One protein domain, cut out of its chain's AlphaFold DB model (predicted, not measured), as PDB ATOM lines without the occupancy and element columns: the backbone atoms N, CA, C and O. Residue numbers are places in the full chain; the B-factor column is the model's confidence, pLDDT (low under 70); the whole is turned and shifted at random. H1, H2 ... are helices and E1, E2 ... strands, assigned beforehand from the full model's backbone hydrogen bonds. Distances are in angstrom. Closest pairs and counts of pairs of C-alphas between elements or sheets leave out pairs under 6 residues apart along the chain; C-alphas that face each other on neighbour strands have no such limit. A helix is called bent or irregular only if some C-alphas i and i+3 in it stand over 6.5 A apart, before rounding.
ATOM      1  N   GLN A  10      30.921 -26.092  16.408       90.38
ATOM      2  CA  GLN A  10      29.703 -26.652  17.009       90.38
ATOM      3  C   GLN A  10      29.879 -27.035  18.483       90.38
ATOM      4  O   GLN A  10      28.915 -27.002  19.249       90.38
ATOM      5  N   VAL A  11      31.089 -27.434  18.889       91.62
ATOM      6  CA  VAL A  11      31.385 -27.729  20.296       91.62
ATOM      7  C   VAL A  11      31.335 -26.438  21.106       91.62
ATOM      8  O   VAL A  11      30.686 -26.409  22.150       91.62
ATOM      9  N   ILE A  12      31.939 -25.366  20.586       91.62
ATOM     10  CA  ILE A  12      31.931 -24.038  21.213       91.62
ATOM     11  C   ILE A  12      30.499 -23.497  21.295       91.62
ATOM     12  O   ILE A  12      30.064 -23.059  22.356       91.62
ATOM     13  N   GLU A  13      29.722 -23.613  20.219       91.81
ATOM     14  CA  GLU A  13      28.320 -23.190  20.188       91.81
ATOM     15  C   GLU A  13      27.473 -23.925  21.243       91.81
ATOM     16  O   GLU A  13      26.698 -23.307  21.972       91.81
ATOM     17  N   LYS A  14      27.632 -25.250  21.369       92.19
ATOM     18  CA  LYS A  14      26.922 -26.037  22.390       92.19
ATOM     19  C   LYS A  14      27.359 -25.676  23.806       92.19
ATOM     20  O   LYS A  14      26.507 -25.631  24.687       92.19
ATOM     21  N   ALA A  15      28.649 -25.422  24.022       92.44
ATOM     22  CA  ALA A  15      29.163 -25.010  25.321       92.44
ATOM     23  C   ALA A  15      28.558 -23.665  25.745       92.44
ATOM     24  O   ALA A  15      28.042 -23.557  26.854       92.44
ATOM     25  N   LEU A  16      28.531 -22.677  24.847       90.69
ATOM     26  CA  LEU A  16      27.964 -21.352  25.111       90.69
ATOM     27  C   LEU A  16      26.458 -21.397  25.412       90.69
ATOM     28  O   LEU A  16      25.998 -20.721  26.331       90.69
ATOM     29  N   LYS A  17      25.700 -22.267  24.732       90.25
ATOM     30  CA  LYS A  17      24.259 -22.436  24.986       90.25
ATOM     31  C   LYS A  17      23.934 -22.858  26.421       90.25
ATOM     32  O   LYS A  17      22.902 -22.444  26.940       90.25
ATOM     33  N   VAL A  18      24.800 -23.636  27.079       90.88
ATOM     34  CA  VAL A  18      24.612 -24.035  28.492       90.88
ATOM     35  C   VAL A  18      24.622 -22.820  29.423       90.88
ATOM     36  O   VAL A  18      23.923 -22.812  30.431       90.88
ATOM     37  N   TRP A  19      25.367 -21.779  29.053       86.88
ATOM     38  CA  TRP A  19      25.465 -20.521  29.791       86.88
ATOM     39  C   TRP A  19      24.429 -19.481  29.346       86.88
ATOM     40  O   TRP A  19      24.454 -18.361  29.839       86.88
ATOM     41  N   GLY A  20      23.523 -19.814  28.419       87.00
ATOM     42  CA  GLY A  20      22.579 -18.843  27.859       87.00
ATOM     43  C   GLY A  20      23.248 -17.823  26.932       87.00
ATOM     44  O   GLY A  20      22.796 -16.682  26.835       87.00
ATOM     45  N   LEU A  21      24.332 -18.220  26.261       89.06
ATOM     46  CA  LEU A  21      25.044 -17.414  25.275       89.06
ATOM     47  C   LEU A  21      24.835 -17.979  23.868       89.06
ATOM     48  O   LEU A  21      24.773 -19.193  23.666       89.06
ATOM     49  N   ASN A  22      24.772 -17.081  22.890       89.56
ATOM     50  CA  ASN A  22      24.698 -17.408  21.473       89.56
ATOM     51  C   ASN A  22      26.008 -17.047  20.774       89.56
ATOM     52  O   ASN A  22      26.655 -16.055  21.109       89.56
ATOM     53  N   LEU A  23      26.364 -17.855  19.777       90.25
ATOM     54  CA  LEU A  23      27.513 -17.638  18.908       90.25
ATOM     55  C   LEU A  23      27.006 -17.334  17.501       90.25
ATOM     56  O   LEU A  23      26.350 -18.174  16.886       90.25
ATOM     57  N   ILE A  24      27.296 -16.141  16.995       89.44
ATOM     58  CA  ILE A  24      26.834 -15.683  15.681       89.44
ATOM     59  C   ILE A  24      28.048 -15.304  14.839       89.44
ATOM     60  O   ILE A  24      29.032 -14.779  15.348       89.44
ATOM     61  N   ARG A  25      28.011 -15.567  13.532       89.44
ATOM     62  CA  ARG A  25      29.093 -15.153  12.627       89.44
ATOM     63  C   ARG A  25      29.075 -13.635  12.427       89.44
ATOM     64  O   ARG A  25      28.015 -13.074  12.152       89.44
ATOM     65  N   TRP A  26      30.238 -12.986  12.480       85.38
ATOM     66  CA  TRP A  26      30.352 -11.523  12.366       85.38
ATOM     67  C   TRP A  26      29.816 -10.959  11.037       85.38
ATOM     68  O   TRP A  26      29.068  -9.986  11.030       85.38
ATOM     69  N   ARG A  27      30.070 -11.637   9.910       82.31
ATOM     70  CA  ARG A  27      29.509 -11.279   8.586       82.31
ATOM     71  C   ARG A  27      28.054 -11.709   8.349       82.31
ATOM     72  O   ARG A  27      27.599 -11.706   7.208       82.31
ATOM     73  N   SER A  28      27.327 -12.147   9.376       80.06
ATOM     74  CA  SER A  28      25.911 -12.501   9.213       80.06
ATOM     75  C   SER A  28      25.040 -11.259   8.982       80.06
ATOM     76  O   SER A  28      25.390 -10.149   9.380       80.06
ATOM     77  N   GLU A  29      23.879 -11.446   8.348       71.00
ATOM     78  CA  GLU A  29      22.909 -10.365   8.126       71.00
ATOM     79  C   GLU A  29      22.468  -9.689   9.429       71.00
ATOM     80  O   GLU A  29      22.288  -8.476   9.456       71.00
ATOM     81  N   GLU A  30      22.404 -10.452  10.520       67.81
ATOM     82  CA  GLU A  30      22.014  -9.965  11.844       67.81
ATOM     83  C   GLU A  30      23.020  -8.977  12.455       67.81
ATOM     84  O   GLU A  30      22.649  -8.195  13.326       67.81
ATOM     85  N   MET A  31      24.277  -8.996  11.999       71.69
ATOM     86  CA  MET A  31      25.358  -8.174  12.550       71.69
ATOM     87  C   MET A  31      25.734  -6.978  11.672       71.69
ATOM     88  O   MET A  31      26.499  -6.130  12.121       71.69
ATOM     89  N   ARG A  32      25.168  -6.852  10.462       70.88
ATOM     90  CA  ARG A  32      25.439  -5.724   9.546       70.88
ATOM     91  C   ARG A  32      25.342  -4.338  10.208       70.88
ATOM     92  O   ARG A  32      26.262  -3.556  10.002       70.88
ATOM     93  N   PRO A  33      24.324  -4.026  11.038       68.88
ATOM     94  CA  PRO A  33      24.213  -2.709  11.678       68.88
ATOM     95  C   PRO A  33      25.326  -2.390  12.686       68.88
ATOM     96  O   PRO A  33      25.494  -1.236  13.058       68.88
ATOM     97  N   TYR A  34      26.060  -3.404  13.149       69.31
ATOM     98  CA  TYR A  34      27.105  -3.273  14.163       69.31
ATOM     99  C   TYR A  34      28.522  -3.314  13.583       69.31
ATOM    100  O   TYR A  34      29.482  -3.095  14.313       69.31
ATOM    101  N   GLN A  35      28.673  -3.597  12.286       70.31
ATOM    102  CA  GLN A  35      29.988  -3.689  11.643       70.31
ATOM    103  C   GLN A  35      30.688  -2.333  11.531       70.31
ATOM    104  O   GLN A  35      31.916  -2.266  11.571       70.31
ATOM    105  N   ASP A  36      29.912  -1.254  11.431       63.47
ATOM    106  CA  ASP A  36      30.460   0.097  11.347       63.47
ATOM    107  C   ASP A  36      31.053   0.567  12.679       63.47
ATOM    108  O   ASP A  36      32.020   1.328  12.662       63.47
ATOM    109  N   HIS A  37      30.533   0.063  13.801       65.31
ATOM    110  CA  HIS A  37      30.997   0.374  15.152       65.31
ATOM    111  C   HIS A  37      30.886  -0.857  16.073       65.31
ATOM    112  O   HIS A  37      29.928  -0.955  16.847       65.31
ATOM    113  N   PRO A  38      31.826  -1.820  16.010       62.19
ATOM    114  CA  PRO A  38      31.867  -2.947  16.949       62.19
ATOM    115  C   PRO A  38      32.015  -2.504  18.415       62.19
ATOM    116  O   PRO A  38      31.578  -3.204  19.325       62.19
ATOM    117  N   GLU A  39      32.618  -1.338  18.639       59.09
ATOM    118  CA  GLU A  39      32.896  -0.748  19.944       59.09
ATOM    119  C   GLU A  39      31.714   0.036  20.541       59.09
ATOM    120  O   GLU A  39      31.556   0.062  21.766       59.09
ATOM    121  N   TYR A  40      30.857   0.639  19.703       55.91
ATOM    122  CA  TYR A  40      29.715   1.432  20.161       55.91
ATOM    123  C   TYR A  40      28.429   0.613  20.159       55.91
ATOM    124  O   TYR A  40      27.841   0.286  19.132       55.91
ATOM    125  N   VAL A  41      27.915   0.386  21.363       52.62
ATOM    126  CA  VAL A  41      26.618  -0.256  21.596       52.62
ATOM    127  C   VAL A  41      25.441   0.691  21.242       52.62
ATOM    128  O   VAL A  41      24.287   0.269  21.188       52.62
ATOM    129  N   HIS A  42      25.702   1.973  20.942       46.44
ATOM    130  CA  HIS A  42      24.676   2.999  20.728       46.44
ATOM    131  C   HIS A  42      24.990   3.925  19.541       46.44
ATOM    132  O   HIS A  42      25.734   4.891  19.680       46.44
ATOM    133  N   GLN A  43      24.342   3.714  18.392       40.44
ATOM    134  CA  GLN A  43      24.120   4.793  17.425       40.44
ATOM    135  C   GLN A  43      22.669   5.255  17.574       40.44
ATOM    136  O   GLN A  43      21.726   4.567  17.177       40.44
ATOM    137  N   ARG A  44      22.468   6.434  18.172       40.75
ATOM    138  CA  ARG A  44      21.171   7.119  18.197       40.75
ATOM    139  C   ARG A  44      20.884   7.633  16.784       40.75
ATOM    140  O   ARG A  44      21.089   8.801  16.474       40.75
ATOM    141  N   SER A  45      20.454   6.736  15.904       43.72
ATOM    142  CA  SER A  45      19.946   7.090  14.583       43.72
ATOM    143  C   SER A  45      18.678   7.926  14.767       43.72
ATOM    144  O   SER A  45      17.593   7.413  15.033       43.72
ATOM    145  N   PHE A  46      18.823   9.247  14.662       42.56
ATOM    146  CA  PHE A  46      17.727  10.211  14.570       42.56
ATOM    147  C   PHE A  46      17.186  10.217  13.127       42.56
ATOM    148  O   PHE A  46      17.111  11.255  12.478       42.56
ATOM    149  N   SER A  47      16.884   9.036  12.581       43.53
ATOM    150  CA  SER A  47      16.323   8.884  11.240       43.53
ATOM    151  C   SER A  47      14.881   8.400  11.350       43.53
ATOM    152  O   SER A  47      14.595   7.352  11.926       43.53
ATOM    153  N   LEU A  48      13.964   9.212  10.820       44.28
ATOM    154  CA  LEU A  48      12.530   8.960  10.692       44.28
ATOM    155  C   LEU A  48      12.271   7.749   9.783       44.28
ATOM    156  O   LEU A  48      11.994   7.914   8.605       44.28
ATOM    157  N   ASN A  49      12.365   6.540  10.327       42.91
ATOM    158  CA  ASN A  49      11.788   5.290   9.818       42.91
ATOM    159  C   ASN A  49      11.787   4.288  10.986       42.91
ATOM    160  O   ASN A  49      12.617   4.433  11.883       42.91
ATOM    161  N   PRO A  50      10.826   3.345  11.073       45.59
ATOM    162  CA  PRO A  50      10.524   2.666  12.331       45.59
ATOM    163  C   PRO A  50      11.792   2.017  12.898       45.59
ATOM    164  O   PRO A  50      12.445   1.264  12.169       45.59
ATOM    165  N   PRO A  51      12.159   2.278  14.170       47.97
ATOM    166  CA  PRO A  51      13.260   1.559  14.782       47.97
ATOM    167  C   PRO A  51      12.882   0.088  14.700       47.97
ATOM    168  O   PRO A  51      11.795  -0.307  15.135       47.97
ATOM    169  N   CYS A  52      13.741  -0.715  14.078       41.84
ATOM    170  CA  CYS A  52      13.609  -2.159  14.104       41.84
ATOM    171  C   CYS A  52      13.737  -2.585  15.571       41.84
ATOM    172  O   CYS A  52      14.817  -2.896  16.064       41.84
ATOM    173  N   LYS A  53      12.603  -2.573  16.279       40.31
ATOM    174  CA  LYS A  53      12.433  -2.841  17.712       40.31
ATOM    175  C   LYS A  53      12.937  -4.236  18.118       40.31
ATOM    176  O   LYS A  53      12.962  -4.565  19.295       40.31
ATOM    177  N   LEU A  54      13.334  -5.054  17.139       39.66
ATOM    178  CA  LEU A  54      13.846  -6.413  17.283       39.66
ATOM    179  C   LEU A  54      15.375  -6.536  17.213       39.66
ATOM    180  O   LEU A  54      15.895  -7.590  17.560       39.66
ATOM    181  N   ILE A  55      16.106  -5.493  16.811       43.19
ATOM    182  CA  ILE A  55      17.582  -5.527  16.767       43.19
ATOM    183  C   ILE A  55      18.176  -4.971  18.080       43.19
ATOM    184  O   ILE A  55      19.340  -5.168  18.391       43.19
ATOM    185  N   GLN A  56      17.352  -4.344  18.921       40.81
ATOM    186  CA  GLN A  56      17.779  -3.313  19.868       40.81
ATOM    187  C   GLN A  56      18.585  -3.762  21.106       40.81
ATOM    188  O   GLN A  56      18.993  -2.885  21.854       40.81
ATOM    189  N   GLN A  57      18.854  -5.048  21.367       48.88
ATOM    190  CA  GLN A  57      19.513  -5.459  22.628       48.88
ATOM    191  C   GLN A  57      20.547  -6.587  22.506       48.88
ATOM    192  O   GLN A  57      20.565  -7.517  23.308       48.88
ATOM    193  N   ARG A  58      21.440  -6.530  21.513       54.34
ATOM    194  CA  ARG A  58      22.599  -7.438  21.469       54.34
ATOM    195  C   ARG A  58      23.852  -6.759  22.009       54.34
ATOM    196  O   ARG A  58      24.636  -6.196  21.252       54.34
ATOM    197  N   LEU A  59      24.030  -6.823  23.329       61.84
ATOM    198  CA  LEU A  59      25.307  -6.491  23.949       61.84
ATOM    199  C   LEU A  59      26.357  -7.485  23.436       61.84
ATOM    200  O   LEU A  59      26.194  -8.702  23.570       61.84
ATOM    201  N   GLN A  60      27.407  -6.961  22.814       69.88
ATOM    202  CA  GLN A  60      28.526  -7.767  22.349       69.88
ATOM    203  C   GLN A  60      29.434  -8.024  23.546       69.88
ATOM    204  O   GLN A  60      30.102  -7.125  24.049       69.88
ATOM    205  N   LEU A  61      29.390  -9.255  24.046       76.75
ATOM    206  CA  LEU A  61      30.099  -9.647  25.264       76.75
ATOM    207  C   LEU A  61      31.557 -10.030  24.993       76.75
ATOM    208  O   LEU A  61      32.405  -9.995  25.885       76.75
ATOM    209  N   GLY A  62      31.842 -10.422  23.757       88.12
ATOM    210  CA  GLY A  62      33.151 -10.866  23.320       88.12
ATOM    211  C   GLY A  62      33.118 -11.335  21.872       88.12
ATOM    212  O   GLY A  62      32.051 -11.602  21.314       88.12
ATOM    213  N   PHE A  63      34.297 -11.485  21.291       91.44
ATOM    214  CA  PHE A  63      34.519 -12.131  20.012       91.44
ATOM    215  C   PHE A  63      35.331 -13.399  20.210       91.44
ATOM    216  O   PHE A  63      36.219 -13.465  21.059       91.44
ATOM    217  N   ILE A  64      35.035 -14.401  19.394       94.31
ATOM    218  CA  ILE A  64      35.839 -15.606  19.252       94.31
ATOM    219  C   ILE A  64      36.368 -15.615  17.830       94.31
ATOM    220  O   ILE A  64      35.598 -15.512  16.873       94.31
ATOM    221  N   LEU A  65      37.678 -15.751  17.702       93.38
ATOM    222  CA  LEU A  65      38.363 -15.824  16.430       93.38
ATOM    223  C   LEU A  65      38.988 -17.205  16.273       93.38
ATOM    224  O   LEU A  65      39.388 -17.846  17.249       93.38
ATOM    225  N   ASN A  66      39.038 -17.660  15.026       92.44
ATOM    226  CA  ASN A  66      39.700 -18.898  14.650       92.44
ATOM    227  C   ASN A  66      40.566 -18.680  13.414       92.44
ATOM    228  O   ASN A  66      40.024 -18.331  12.362       92.44
ATOM    229  N   LEU A  67      41.865 -18.941  13.542       87.94
ATOM    230  CA  LEU A  67      42.814 -19.026  12.434       87.94
ATOM    231  C   LEU A  67      43.515 -20.377  12.494       87.94
ATOM    232  O   LEU A  67      44.044 -20.733  13.536       87.94
ATOM    233  N   GLU A  68      43.531 -21.111  11.379       82.94
ATOM    234  CA  GLU A  68      44.337 -22.333  11.219       82.94
ATOM    235  C   GLU A  68      44.269 -23.304  12.413       82.94
ATOM    236  O   GLU A  68      45.269 -23.876  12.831       82.94
ATOM    237  N   GLN A  69      43.057 -23.539  12.935       84.31
ATOM    238  CA  GLN A  69      42.776 -24.446  14.064       84.31
ATOM    239  C   GLN A  69      43.136 -23.894  15.455       84.31
ATOM    240  O   GLN A  69      42.983 -24.609  16.451       84.31
ATOM    241  N   HIS A  70      43.536 -22.628  15.550       89.81
ATOM    242  CA  HIS A  70      43.780 -21.921  16.800       89.81
ATOM    243  C   HIS A  70      42.600 -21.029  17.182       89.81
ATOM    244  O   HIS A  70      42.176 -20.172  16.408       89.81
ATOM    245  N   TRP A  71      42.093 -21.210  18.401       93.00
ATOM    246  CA  TRP A  71      40.982 -20.437  18.946       93.00
ATOM    247  C   TRP A  71      41.483 -19.435  19.978       93.00
ATOM    248  O   TRP A  71      42.143 -19.813  20.944       93.00
ATOM    249  N   PHE A  72      41.082 -18.178  19.835       93.81
ATOM    250  CA  PHE A  72      41.311 -17.153  20.847       93.81
ATOM    251  C   PHE A  72      40.124 -16.200  20.933       93.81
ATOM    252  O   PHE A  72      39.211 -16.226  20.102       93.81
ATOM    253  N   THR A  73      40.109 -15.381  21.982       94.19
ATOM    254  CA  THR A  73      38.969 -14.518  22.285       94.19
ATOM    255  C   THR A  73      39.394 -13.083  22.521       94.19
ATOM    256  O   THR A  73      40.360 -12.842  23.241       94.19
ATOM    257  N   LEU A  74      38.613 -12.144  21.993       92.31
ATOM    258  CA  LEU A  74      38.646 -10.746  22.405       92.31
ATOM    259  C   LEU A  74      37.483 -10.528  23.367       92.31
ATOM    260  O   LEU A  74      36.333 -10.768  23.001       92.31
ATOM    261  N   ARG A  75      37.744 -10.109  24.602       90.56
ATOM    262  CA  ARG A  75      36.690  -9.927  25.608       90.56
ATOM    263  C   ARG A  75      36.698  -8.504  26.138       90.56
ATOM    264  O   ARG A  75      37.756  -7.970  26.459       90.56
ATOM    265  N   ARG A  76      35.502  -7.934  26.277       87.19
ATOM    266  CA  ARG A  76      35.289  -6.674  26.983       87.19
ATOM    267  C   ARG A  76      35.220  -6.937  28.488       87.19
ATOM    268  O   ARG A  76      34.455  -7.797  28.928       87.19
ATOM    269  N   PHE A  77      36.001  -6.191  29.259       88.00
ATOM    270  CA  PHE A  77      35.967  -6.166  30.720       88.00
ATOM    271  C   PHE A  77      35.565  -4.776  31.207       88.00
ATOM    272  O   PHE A  77      35.911  -3.776  30.583       88.00
ATOM    273  N   GLY A  78      34.841  -4.710  32.321       83.12
ATOM    274  CA  GLY A  78      34.430  -3.447  32.942       83.12
ATOM    275  C   GLY A  78      32.947  -3.414  33.287       83.12
ATOM    276  O   GLY A  78      32.290  -4.452  33.425       83.12
ATOM    277  N   ASN A  79      32.395  -2.208  33.417       73.69
ATOM    278  CA  ASN A  79      30.972  -2.036  33.679       73.69
ATOM    279  C   ASN A  79      30.183  -2.461  32.435       73.69
ATOM    280  O   ASN A  79      30.090  -1.723  31.462       73.69
ATOM    281  N   ALA A  80      29.635  -3.672  32.482       70.44
ATOM    282  CA  ALA A  80      28.644  -4.162  31.537       70.44
ATOM    283  C   ALA A  80      27.284  -4.232  32.238       70.44
ATOM    284  O   ALA A  80      27.166  -4.830  33.321       70.44
ATOM    285  N   GLU A  81      26.274  -3.621  31.627       69.69
ATOM    286  CA  GLU A  81      24.875  -3.747  32.026       69.69
ATOM    287  C   GLU A  81      24.108  -4.592  31.003       69.69
ATOM    288  O   GLU A  81      24.345  -4.446  29.807       69.69
ATOM    289  N   PRO A  82      23.160  -5.453  31.426       65.62
ATOM    290  CA  PRO A  82      22.362  -6.260  30.496       65.62
ATOM    291  C   PRO A  82      21.582  -5.404  29.490       65.62
ATOM    292  O   PRO A  82      21.378  -5.800  28.346       65.62
ATOM    293  N   LYS A  83      21.160  -4.210  29.923       64.12
ATOM    294  CA  LYS A  83      20.459  -3.242  29.085       64.12
ATOM    295  C   LYS A  83      21.468  -2.315  28.432       64.12
ATOM    296  O   LYS A  83      22.112  -1.521  29.107       64.12
ATOM    297  N   ILE A  84      21.493  -2.348  27.104       62.34
ATOM    298  CA  ILE A  84      22.324  -1.474  26.268       62.34
ATOM    299  C   ILE A  84      22.161   0.011  26.622       62.34
ATOM    300  O   ILE A  84      23.128   0.758  26.605       62.34
ATOM    301  N   GLU A  85      20.944   0.448  26.952       60.66
ATOM    302  CA  GLU A  85      20.651   1.862  27.231       60.66
ATOM    303  C   GLU A  85      21.229   2.371  28.559       60.66
ATOM    304  O   GLU A  85      21.284   3.580  28.771       60.66
ATOM    305  N   ALA A  86      21.626   1.462  29.447       62.62
ATOM    306  CA  ALA A  86      22.199   1.781  30.749       62.62
ATOM    307  C   ALA A  86      23.708   1.489  30.815       62.62
ATOM    308  O   ALA A  86      24.346   1.747  31.830       62.62
ATOM    309  N   ASP A  87      24.290   0.971  29.729       66.75
ATOM    310  CA  ASP A  87      25.725   0.745  29.627       66.75
ATOM    311  C   ASP A  87      26.440   2.067  29.311       66.75
ATOM    312  O   ASP A  87      26.269   2.654  28.243       66.75
ATOM    313  N   GLU A  88      27.258   2.531  30.253       64.56
ATOM    314  CA  GLU A  88      28.060   3.755  30.137       64.56
ATOM    315  C   GLU A  88      29.207   3.618  29.119       64.56
ATOM    316  O   GLU A  88      29.901   4.590  28.829       64.56
ATOM    317  N   GLY A  89      29.440   2.418  28.572       66.06
ATOM    318  CA  GLY A  89      30.473   2.183  27.564       66.06
ATOM    319  C   GLY A  89      31.895   2.183  28.130       66.06
ATOM    320  O   GLY A  89      32.856   2.110  27.366       66.06
ATOM    321  N   ASN A  90      32.058   2.216  29.455       71.44
ATOM    322  CA  ASN A  90      33.354   2.202  30.139       71.44
ATOM    323  C   ASN A  90      33.920   0.776  30.286       71.44
ATOM    324  O   ASN A  90      34.241   0.318  31.383       71.44
ATOM    325  N   GLY A  91      33.938   0.018  29.189       78.62
ATOM    326  CA  GLY A  91      34.605  -1.280  29.160       78.62
ATOM    327  C   GLY A  91      35.767  -1.281  28.182       78.62
ATOM    328  O   GLY A  91      35.683  -0.685  27.108       78.62
ATOM    329  N   HIS A  92      36.811  -2.002  28.563       85.50
ATOM    330  CA  HIS A  92      38.065  -2.132  27.834       85.50
ATOM    331  C   HIS A  92      38.138  -3.500  27.173       85.50
ATOM    332  O   HIS A  92      37.723  -4.502  27.766       85.50
ATOM    333  N   TRP A  93      38.642  -3.554  25.944       88.75
ATOM    334  CA  TRP A  93      38.790  -4.806  25.213       88.75
ATOM    335  C   TRP A  93      40.182  -5.376  25.428       88.75
ATOM    336  O   TRP A  93      41.165  -4.645  25.456       88.75
ATOM    337  N   PHE A  94      40.260  -6.693  25.581       91.19
ATOM    338  CA  PHE A  94      41.526  -7.394  25.735       91.19
ATOM    339  C   PHE A  94      41.595  -8.595  24.804       91.19
ATOM    340  O   PHE A  94      40.627  -9.353  24.671       91.19
ATOM    341  N   ASN A  95      42.763  -8.779  24.205       93.62
ATOM    342  CA  ASN A  95      43.149  -9.955  23.460       93.62
ATOM    343  C   ASN A  95      43.649 -11.035  24.422       93.62
ATOM    344  O   ASN A  95      44.658 -10.879  25.107       93.62
ATOM    345  N   LEU A  96      42.909 -12.142  24.479       93.56
ATOM    346  CA  LEU A  96      43.184 -13.286  25.347       93.56
ATOM    347  C   LEU A  96      43.744 -14.462  24.540       93.56
ATOM    348  O   LEU A  96      43.384 -15.618  24.772       93.56
ATOM    349  N   ASN A  97      44.576 -14.169  23.540       92.69
ATOM    350  CA  ASN A  97      45.283 -15.194  22.791       92.69
ATOM    351  C   ASN A  97      46.220 -15.972  23.721       92.69
ATOM    352  O   ASN A  97      47.080 -15.398  24.380       92.69
ATOM    353  N   SER A  98      46.056 -17.295  23.763       91.06
ATOM    354  CA  SER A  98      46.818 -18.177  24.649       91.06
ATOM    355  C   SER A  98      48.300 -18.302  24.290       91.06
ATOM    356  O   SER A  98      49.058 -18.860  25.079       91.06
ATOM    357  N   PHE A  99      48.729 -17.790  23.131       90.94
ATOM    358  CA  PHE A  99      50.149 -17.663  22.785       90.94
ATOM    359  C   PHE A  99      50.816 -16.432  23.401       90.94
ATOM    360  O   PHE A  99      52.044 -16.372  23.441       90.94
ATOM    361  N   LEU A 100      50.035 -15.464  23.881       89.31
ATOM    362  CA  LEU A 100      50.576 -14.292  24.552       89.31
ATOM    363  C   LEU A 100      50.884 -14.626  26.021       89.31
ATOM    364  O   LEU A 100      50.103 -15.326  26.672       89.31
ATOM    365  N   PRO A 101      51.996 -14.113  26.579       91.56
ATOM    366  CA  PRO A 101      52.342 -14.325  27.985       91.56
ATOM    367  C   PRO A 101      51.383 -13.603  28.946       91.56
ATOM    368  O   PRO A 101      51.258 -13.992  30.107       91.56
ATOM    369  N   ALA A 102      50.708 -12.555  28.468       91.62
ATOM    370  CA  ALA A 102      49.774 -11.727  29.216       91.62
ATOM    371  C   ALA A 102      48.637 -11.241  28.296       91.62
ATOM    372  O   ALA A 102      48.825 -11.191  27.079       91.62
ATOM    373  N   PRO A 103      47.461 -10.888  28.850       91.62
ATOM    374  CA  PRO A 103      46.388 -10.282  28.071       91.62
ATOM    375  C   PRO A 103      46.830  -8.922  27.525       91.62
ATOM    376  O   PRO A 103      47.288  -8.065  28.277       91.62
ATOM    377  N   GLU A 104      46.664  -8.723  26.224       91.62
ATOM    378  CA  GLU A 104      47.021  -7.479  25.541       91.62
ATOM    379  C   GLU A 104      45.790  -6.574  25.443       91.62
ATOM    380  O   GLU A 104      44.690  -7.040  25.139       91.62
ATOM    381  N   TRP A 105      45.950  -5.284  25.726       88.00
ATOM    382  CA  TRP A 105      44.858  -4.322  25.610       88.00
ATOM    383  C   TRP A 105      44.574  -3.978  24.146       88.00
ATOM    384  O   TRP A 105      45.484  -3.786  23.346       88.00
ATOM    385  N   VAL A 106      43.292  -3.875  23.808       88.12
ATOM    386  CA  VAL A 106      42.810  -3.490  22.484       88.12
ATOM    387  C   VAL A 106      41.959  -2.236  22.640       88.12
ATOM    388  O   VAL A 106      40.879  -2.272  23.231       88.12
ATOM    389  N   GLY A 107      42.442  -1.123  22.091       84.31
ATOM    390  CA  GLY A 107      41.687   0.128  22.051       84.31
ATOM    391  C   GLY A 107      40.356  -0.024  21.309       84.31
ATOM    392  O   GLY A 107      40.209  -0.877  20.430       84.31
ATOM    393  N   LYS A 108      39.376   0.820  21.643       78.94
ATOM    394  CA  LYS A 108      38.037   0.795  21.030       78.94
ATOM    395  C   LYS A 108      38.102   1.037  19.521       78.94
ATOM    396  O   LYS A 108      37.481   0.315  18.749       78.94
ATOM    397  N   GLU A 109      38.926   1.990  19.104       78.69
ATOM    398  CA  GLU A 109      39.189   2.335  17.705       78.69
ATOM    399  C   GLU A 109      39.967   1.217  16.999       78.69
ATOM    400  O   GLU A 109      39.725   0.906  15.831       78.69
ATOM    401  N   TYR A 110      40.883   0.577  17.730       83.56
ATOM    402  CA  TYR A 110      41.726  -0.496  17.214       83.56
ATOM    403  C   TYR A 110      40.937  -1.795  17.010       83.56
ATOM    404  O   TYR A 110      41.186  -2.516  16.047       83.56
ATOM    405  N   LEU A 111      39.931  -2.073  17.846       86.44
ATOM    406  CA  LEU A 111      39.102  -3.279  17.770       86.44
ATOM    407  C   LEU A 111      38.505  -3.487  16.376       86.44
ATOM    408  O   LEU A 111      38.584  -4.587  15.827       86.44
ATOM    409  N   LYS A 112      37.934  -2.434  15.781       84.81
ATOM    410  CA  LYS A 112      37.369  -2.507  14.430       84.81
ATOM    411  C   LYS A 112      38.425  -2.902  13.404       84.81
ATOM    412  O   LYS A 112      38.173  -3.769  12.567       84.81
ATOM    413  N   MET A 113      39.605  -2.294  13.496       85.44
ATOM    414  CA  MET A 113      40.714  -2.586  12.598       85.44
ATOM    415  C   MET A 113      41.212  -4.023  12.772       85.44
ATOM    416  O   MET A 113      41.380  -4.717  11.775       85.44
ATOM    417  N   VAL A 114      41.350  -4.508  14.010       87.44
ATOM    418  CA  VAL A 114      41.726  -5.902  14.302       87.44
ATOM    419  C   VAL A 114      40.730  -6.876  13.694       87.44
ATOM    420  O   VAL A 114      41.134  -7.836  13.042       87.44
ATOM    421  N   LEU A 115      39.427  -6.640  13.870       89.19
ATOM    422  CA  LEU A 115      38.394  -7.515  13.315       89.19
ATOM    423  C   LEU A 115      38.429  -7.514  11.782       89.19
ATOM    424  O   LEU A 115      38.354  -8.578  11.172       89.19
ATOM    425  N   GLN A 116      38.595  -6.345  11.158       88.56
ATOM    426  CA  GLN A 116      38.698  -6.227   9.703       88.56
ATOM    427  C   GLN A 116      39.953  -6.924   9.155       88.56
ATOM    428  O   GLN A 116      39.858  -7.663   8.174       88.56
ATOM    429  N   GLN A 117      41.103  -6.717   9.799       89.75
ATOM    430  CA  GLN A 117      42.370  -7.345   9.435       89.75
ATOM    431  C   GLN A 117      42.288  -8.867   9.575       89.75
ATOM    432  O   GLN A 117      42.627  -9.596   8.647       89.75
ATOM    433  N   SER A 118      41.730  -9.343  10.689       89.25
ATOM    434  CA  SER A 118      41.513 -10.770  10.931       89.25
ATOM    435  C   SER A 118      40.667 -11.396   9.817       89.25
ATOM    436  O   SER A 118      40.976 -12.470   9.315       89.25
ATOM    437  N   GLU A 119      39.608 -10.727   9.358       89.25
ATOM    438  CA  GLU A 119      38.818 -11.244   8.236       89.25
ATOM    439  C   GLU A 119      39.591 -11.283   6.913       89.25
ATOM    440  O   GLU A 119      39.395 -12.214   6.130       89.25
ATOM    441  N   ALA A 120      40.456 -10.296   6.656       88.75
ATOM    442  CA  ALA A 120      41.293 -10.251   5.458       88.75
ATOM    443  C   ALA A 120      42.341 -11.377   5.448       88.75
ATOM    444  O   ALA A 120      42.600 -11.973   4.405       88.75
ATOM    445  N   GLU A 121      42.876 -11.715   6.621       89.88
ATOM    446  CA  GLU A 121      43.803 -12.830   6.831       89.88
ATOM    447  C   GLU A 121      43.109 -14.205   6.822       89.88
ATOM    448  O   GLU A 121      43.767 -15.241   6.842       89.88
ATOM    449  N   GLY A 122      41.773 -14.237   6.748       89.88
ATOM    450  CA  GLY A 122      40.993 -15.471   6.641       89.88
ATOM    451  C   GLY A 122      40.516 -16.044   7.976       89.88
ATOM    452  O   GLY A 122      40.042 -17.185   8.017       89.88
ATOM    453  N   TYR A 123      40.576 -15.272   9.062       91.62
ATOM    454  CA  TYR A 123      40.044 -15.691  10.352       91.62
ATOM    455  C   TYR A 123      38.525 -15.843  10.263       91.62
ATOM    456  O   TYR A 123      37.797 -15.035   9.680       91.62
ATOM    457  N   SER A 124      38.009 -16.876  10.921       91.75
ATOM    458  CA  SER A 124      36.579 -16.978  11.183       91.75
ATOM    459  C   SER A 124      36.238 -16.235  12.467       91.75
ATOM    460  O   SER A 124      36.534 -16.713  13.559       91.75
ATOM    461  N   VAL A 125      35.595 -15.078  12.314       91.75
ATOM    462  CA  VAL A 125      35.180 -14.211  13.421       91.75
ATOM    463  C   VAL A 125      33.734 -14.500  13.823       91.75
ATOM    464  O   VAL A 125      32.809 -14.507  12.997       91.75
ATOM    465  N   PHE A 126      33.533 -14.707  15.119       92.19
ATOM    466  CA  PHE A 126      32.238 -14.921  15.743       92.19
ATOM    467  C   PHE A 126      32.034 -13.938  16.890       92.19
ATOM    468  O   PHE A 126      32.958 -13.654  17.644       92.19
ATOM    469  N   VAL A 127      30.810 -13.452  17.045       90.44
ATOM    470  CA  VAL A 127      30.391 -12.602  18.157       90.44
ATOM    471  C   VAL A 127      29.620 -13.433  19.179       90.44
ATOM    472  O   VAL A 127      28.830 -14.314  18.820       90.44
ATOM    473  N   ILE A 128      29.851 -13.142  20.456       89.31
ATOM    474  CA  ILE A 128      29.118 -13.710  21.581       89.31
ATOM    475  C   ILE A 128      28.040 -12.714  21.996       89.31
ATOM    476  O   ILE A 128      28.338 -11.587  22.400       89.31
ATOM    477  N   THR A 129      26.785 -13.150  21.939       85.19
ATOM    478  CA  THR A 129      25.637 -12.357  22.394       85.19
ATOM    479  C   THR A 129      24.885 -13.093  23.489       85.19
ATOM    480  O   THR A 129      24.894 -14.324  23.559       85.19
ATOM    481  N   GLN A 130      24.176 -12.350  24.332       82.94
ATOM    482  CA  GLN A 130      23.263 -12.945  25.302       82.94
ATOM    483  C   GLN A 130      22.064 -13.587  24.580       82.94
ATOM    484  O   GLN A 130      21.565 -13.036  23.597       82.94
ATOM    485  N   ALA A 131      21.629 -14.774  25.020       82.38
ATOM    486  CA  ALA A 131      20.489 -15.461  24.409       82.38
ATOM    487  C   ALA A 131      19.141 -14.878  24.845       82.38
ATOM    488  O   ALA A 131      18.224 -14.799  24.031       82.38
ATOM    489  N   ASP A 132      19.044 -14.458  26.107       79.69
ATOM    490  CA  ASP A 132      17.873 -13.793  26.671       79.69
ATOM    491  C   ASP A 132      18.264 -12.385  27.151       79.69
ATOM    492  O   ASP A 132      18.997 -12.285  28.135       79.69
ATOM    493  N   PRO A 133      17.835 -11.305  26.476       70.75
ATOM    494  CA  PRO A 133      18.211  -9.937  26.838       70.75
ATOM    495  C   PRO A 133      17.609  -9.464  28.173       70.75
ATOM    496  O   PRO A 133      18.146  -8.541  28.779       70.75
ATOM    497  N   ASP A 134      16.529 -10.088  28.657       69.19
ATOM    498  CA  ASP A 134      15.869  -9.702  29.913       69.19
ATOM    499  C   ASP A 134      16.434 -10.450  31.136       69.19
ATOM    500  O   ASP A 134      16.143 -10.106  32.288       69.19
ATOM    501  N   ALA A 135      17.261 -11.471  30.901       73.94
ATOM    502  CA  ALA A 135      17.944 -12.226  31.940       73.94
ATOM    503  C   ALA A 135      19.140 -11.445  32.530       73.94
ATOM    504  O   ALA A 135      19.717 -10.572  31.870       73.94
ATOM    505  N   PRO A 136      19.570 -11.757  33.771       75.00
ATOM    506  CA  PRO A 136      20.839 -11.251  34.285       75.00
ATOM    507  C   PRO A 136      21.992 -11.648  33.355       75.00
ATOM    508  O   PRO A 136      21.932 -12.694  32.709       75.00
ATOM    509  N   LEU A 137      23.037 -10.814  33.314       75.25
ATOM    510  CA  LEU A 137      24.203 -11.008  32.453       75.25
ATOM    511  C   LEU A 137      24.713 -12.454  32.555       75.25
ATOM    512  O   LEU A 137      25.115 -12.907  33.627       75.25
ATOM    513  N   ALA A 138      24.676 -13.168  31.431       76.12
ATOM    514  CA  ALA A 138      25.056 -14.579  31.363       76.12
ATOM    515  C   ALA A 138      26.537 -14.809  31.715       76.12
ATOM    516  O   ALA A 138      26.902 -15.854  32.255       76.12
ATOM    517  N   LEU A 139      27.393 -13.819  31.435       77.69
ATOM    518  CA  LEU A 139      28.779 -13.827  31.886       77.69
ATOM    519  C   LEU A 139      28.873 -13.295  33.323       77.69
ATOM    520  O   LEU A 139      28.475 -12.155  33.577       77.69
ATOM    521  N   PRO A 140      29.431 -14.073  34.267       75.94
ATOM    522  CA  PRO A 140      29.607 -13.613  35.634       75.94
ATOM    523  C   PRO A 140      30.626 -12.471  35.687       75.94
ATOM    524  O   PRO A 140      31.661 -12.519  35.015       75.94
ATOM    525  N   ARG A 141      30.360 -11.475  36.543       79.06
ATOM    526  CA  ARG A 141      31.351 -10.445  36.874       79.06
ATOM    527  C   ARG A 141      32.517 -11.066  37.634       79.06
ATOM    528  O   ARG A 141      32.334 -11.822  38.588       79.06
ATOM    529  N   THR A 142      33.717 -10.716  37.206       84.62
ATOM    530  CA  THR A 142      34.994 -11.184  37.740       84.62
ATOM    531  C   THR A 142      35.769 -10.030  38.377       84.62
ATOM    532  O   THR A 142      35.421  -8.864  38.215       84.62
ATOM    533  N   GLN A 143      36.850 -10.340  39.100       83.44
ATOM    534  CA  GLN A 143      37.750  -9.309  39.637       83.44
ATOM    535  C   GLN A 143      38.371  -8.448  38.526       83.44
ATOM    536  O   GLN A 143      38.571  -7.255  38.730       83.44
ATOM    537  N   ALA A 144      38.611  -9.029  37.345       84.12
ATOM    538  CA  ALA A 144      39.115  -8.303  36.183       84.12
ATOM    539  C   ALA A 144      38.140  -7.211  35.716       84.12
ATOM    540  O   ALA A 144      38.582  -6.128  35.353       84.12
ATOM    541  N   ASP A 145      36.827  -7.452  35.806       84.50
ATOM    542  CA  ASP A 145      35.822  -6.433  35.480       84.50
ATOM    543  C   ASP A 145      35.890  -5.253  36.456       84.50
ATOM    544  O   ASP A 145      35.816  -4.107  36.037       84.50
ATOM    545  N   VAL A 146      36.103  -5.516  37.751       84.56
ATOM    546  CA  VAL A 146      36.243  -4.457  38.767       84.56
ATOM    547  C   VAL A 146      37.487  -3.607  38.511       84.56
ATOM    548  O   VAL A 146      37.420  -2.387  38.626       84.56
ATOM    549  N   ILE A 147      38.604  -4.245  38.156       84.50
ATOM    550  CA  ILE A 147      39.858  -3.550  37.846       84.50
ATOM    551  C   ILE A 147      39.684  -2.709  36.578       84.50
ATOM    552  O   ILE A 147      39.956  -1.512  36.613       84.50
ATOM    553  N   ALA A 148      39.152  -3.292  35.501       83.50
ATOM    554  CA  ALA A 148      38.928  -2.589  34.240       83.50
ATOM    555  C   ALA A 148      38.008  -1.369  34.410       83.50
ATOM    556  O   ALA A 148      38.290  -0.317  33.849       83.50
ATOM    557  N   SER A 149      36.970  -1.449  35.251       81.06
ATOM    558  CA  SER A 149      36.089  -0.305  35.536       81.06
ATOM    559  C   SER A 149      36.789   0.879  36.209       81.06
ATOM    560  O   SER A 149      36.269   1.993  36.171       81.06
ATOM    561  N   THR A 150      37.932   0.651  36.861       79.25
ATOM    562  CA  THR A 150      38.728   1.712  37.502       79.25
ATOM    563  C   THR A 150      39.795   2.311  36.589       79.25
ATOM    564  O   THR A 150      40.397   3.315  36.961       79.25
ATOM    565  N   MET A 151      40.027   1.727  35.410       75.19
ATOM    566  CA  MET A 151      41.028   2.203  34.456       75.19
ATOM    567  C   MET A 151      40.421   3.304  33.586       75.19
ATOM    568  O   MET A 151      39.368   3.113  32.975       75.19
ATOM    569  N   SER A 152      41.078   4.462  33.546       67.50
ATOM    570  CA  SER A 152      40.717   5.543  32.631       67.50
ATOM    571  C   SER A 152      41.151   5.192  31.202       67.50
ATOM    572  O   SER A 152      42.153   4.504  31.022       67.50
ATOM    573  N   GLU A 153      40.455   5.689  30.171       60.44
ATOM    574  CA  GLU A 153      40.903   5.523  28.771       60.44
ATOM    575  C   GLU A 153      42.295   6.140  28.534       60.44
ATOM    576  O   GLU A 153      43.000   5.745  27.613       60.44
TER     577      GLU A 153
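What this domain is: This is residues 10 to 153 of the 398 residues of a protein of Panaeolus cyanescens (UniProt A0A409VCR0). A strongly twisted sheet of six antiparallel strands makes the middle of a compact body, with H3 covering one face and H1 and H4 at separate places on the other, in three layers. H2 only grazes the sheet, and the loop of residues 44 to 54 sticks out from the body. The printed part has 144 residues, with four named helices and six named strands in the chain order H1 E1 H2 E2 E3 E4 E5 H3 E6 H4; the sheet's order is E1 E6 E2 E3 E4 E5, and the class is mixed. The radius of gyration of the C-alphas is 15.1 A, and they span 47 by 34 by 32 A.

Where its parts are: The strands are E1, residues 21 to 25; E2, residues 60 to 67, 20.7 A long; E3, residues 70 to 78, 26.3 A; E4, residues 91 to 95; E5, residues 104 to 106; and E6, residues 124 to 130, 19.8 A. The helices are H1, residues 10 to 18; H2, residues 29 to 34, irregular with C-alphas 30 and 33 7.6 A apart; H3, residues 108 to 120, 19.4 A; and H4, residues 143 to 150. C-alpha 10 begins H1 at (29.703, -26.652, 17.009), and C-alpha 150 ends H4 at (38.728, 1.712, 37.502).

How they stand to each other: E2, E3, E4 and E5 form a meander, each strand the antiparallel neighbour of the one before, and successive pairs are hairpins. Within hydrogen-bond range are N 63 and O 74 across the pair E2 and E3, at 2.8 A, N 77 and O 92 across the pair E3 and E4, at 2.8 A, and N 95 and O 104 across the pair E4 and E5, at 2.8 A. On the other side of E2 is E6, with N 126 and O 64 at 2.8 A, then the edge strand E1, with N 22 and O 129 at 2.8 A. E1, H2 and E2 make a split strand-helix-strand unit, two strands running the same way with E6 between them, and its crossover is right-handed. H3 is on the sheet at a height of 9.0 A, slantwise to E2 at 33 degrees on the local plane; it touches E6, the closest C-alphas being those of Glu 119 and Val 125, 7.0 A apart. On the opposite face H1 runs along E1 at a height of 9.1 A, with the C-alphas of Glu 13 and Leu 23 closest at 5.8 A. On the same face as H1, H4 touches E3, with the C-alphas of Gly 78 and Asp 145 closest at 4.2 A. O i to N i+4 pairs are within range in 4 of 5 for H1, 7 of 9 for H3, 3 of 4 for H4 and 0 of 2 for H2, which has 2 of 3 O i to N i+3 pairs within range.

The domain as a whole: The C-alphas of Leu 48 and Pro 101 are the two farthest apart, at 49.3 A. The printed part has no cut. The links H2 to E2, E3 to E4 and E6 to H4 are long. The mean pLDDT of the printed part is 77.4, and 40 residues are under 70, among them residues 36 to 60 and 81 to 89.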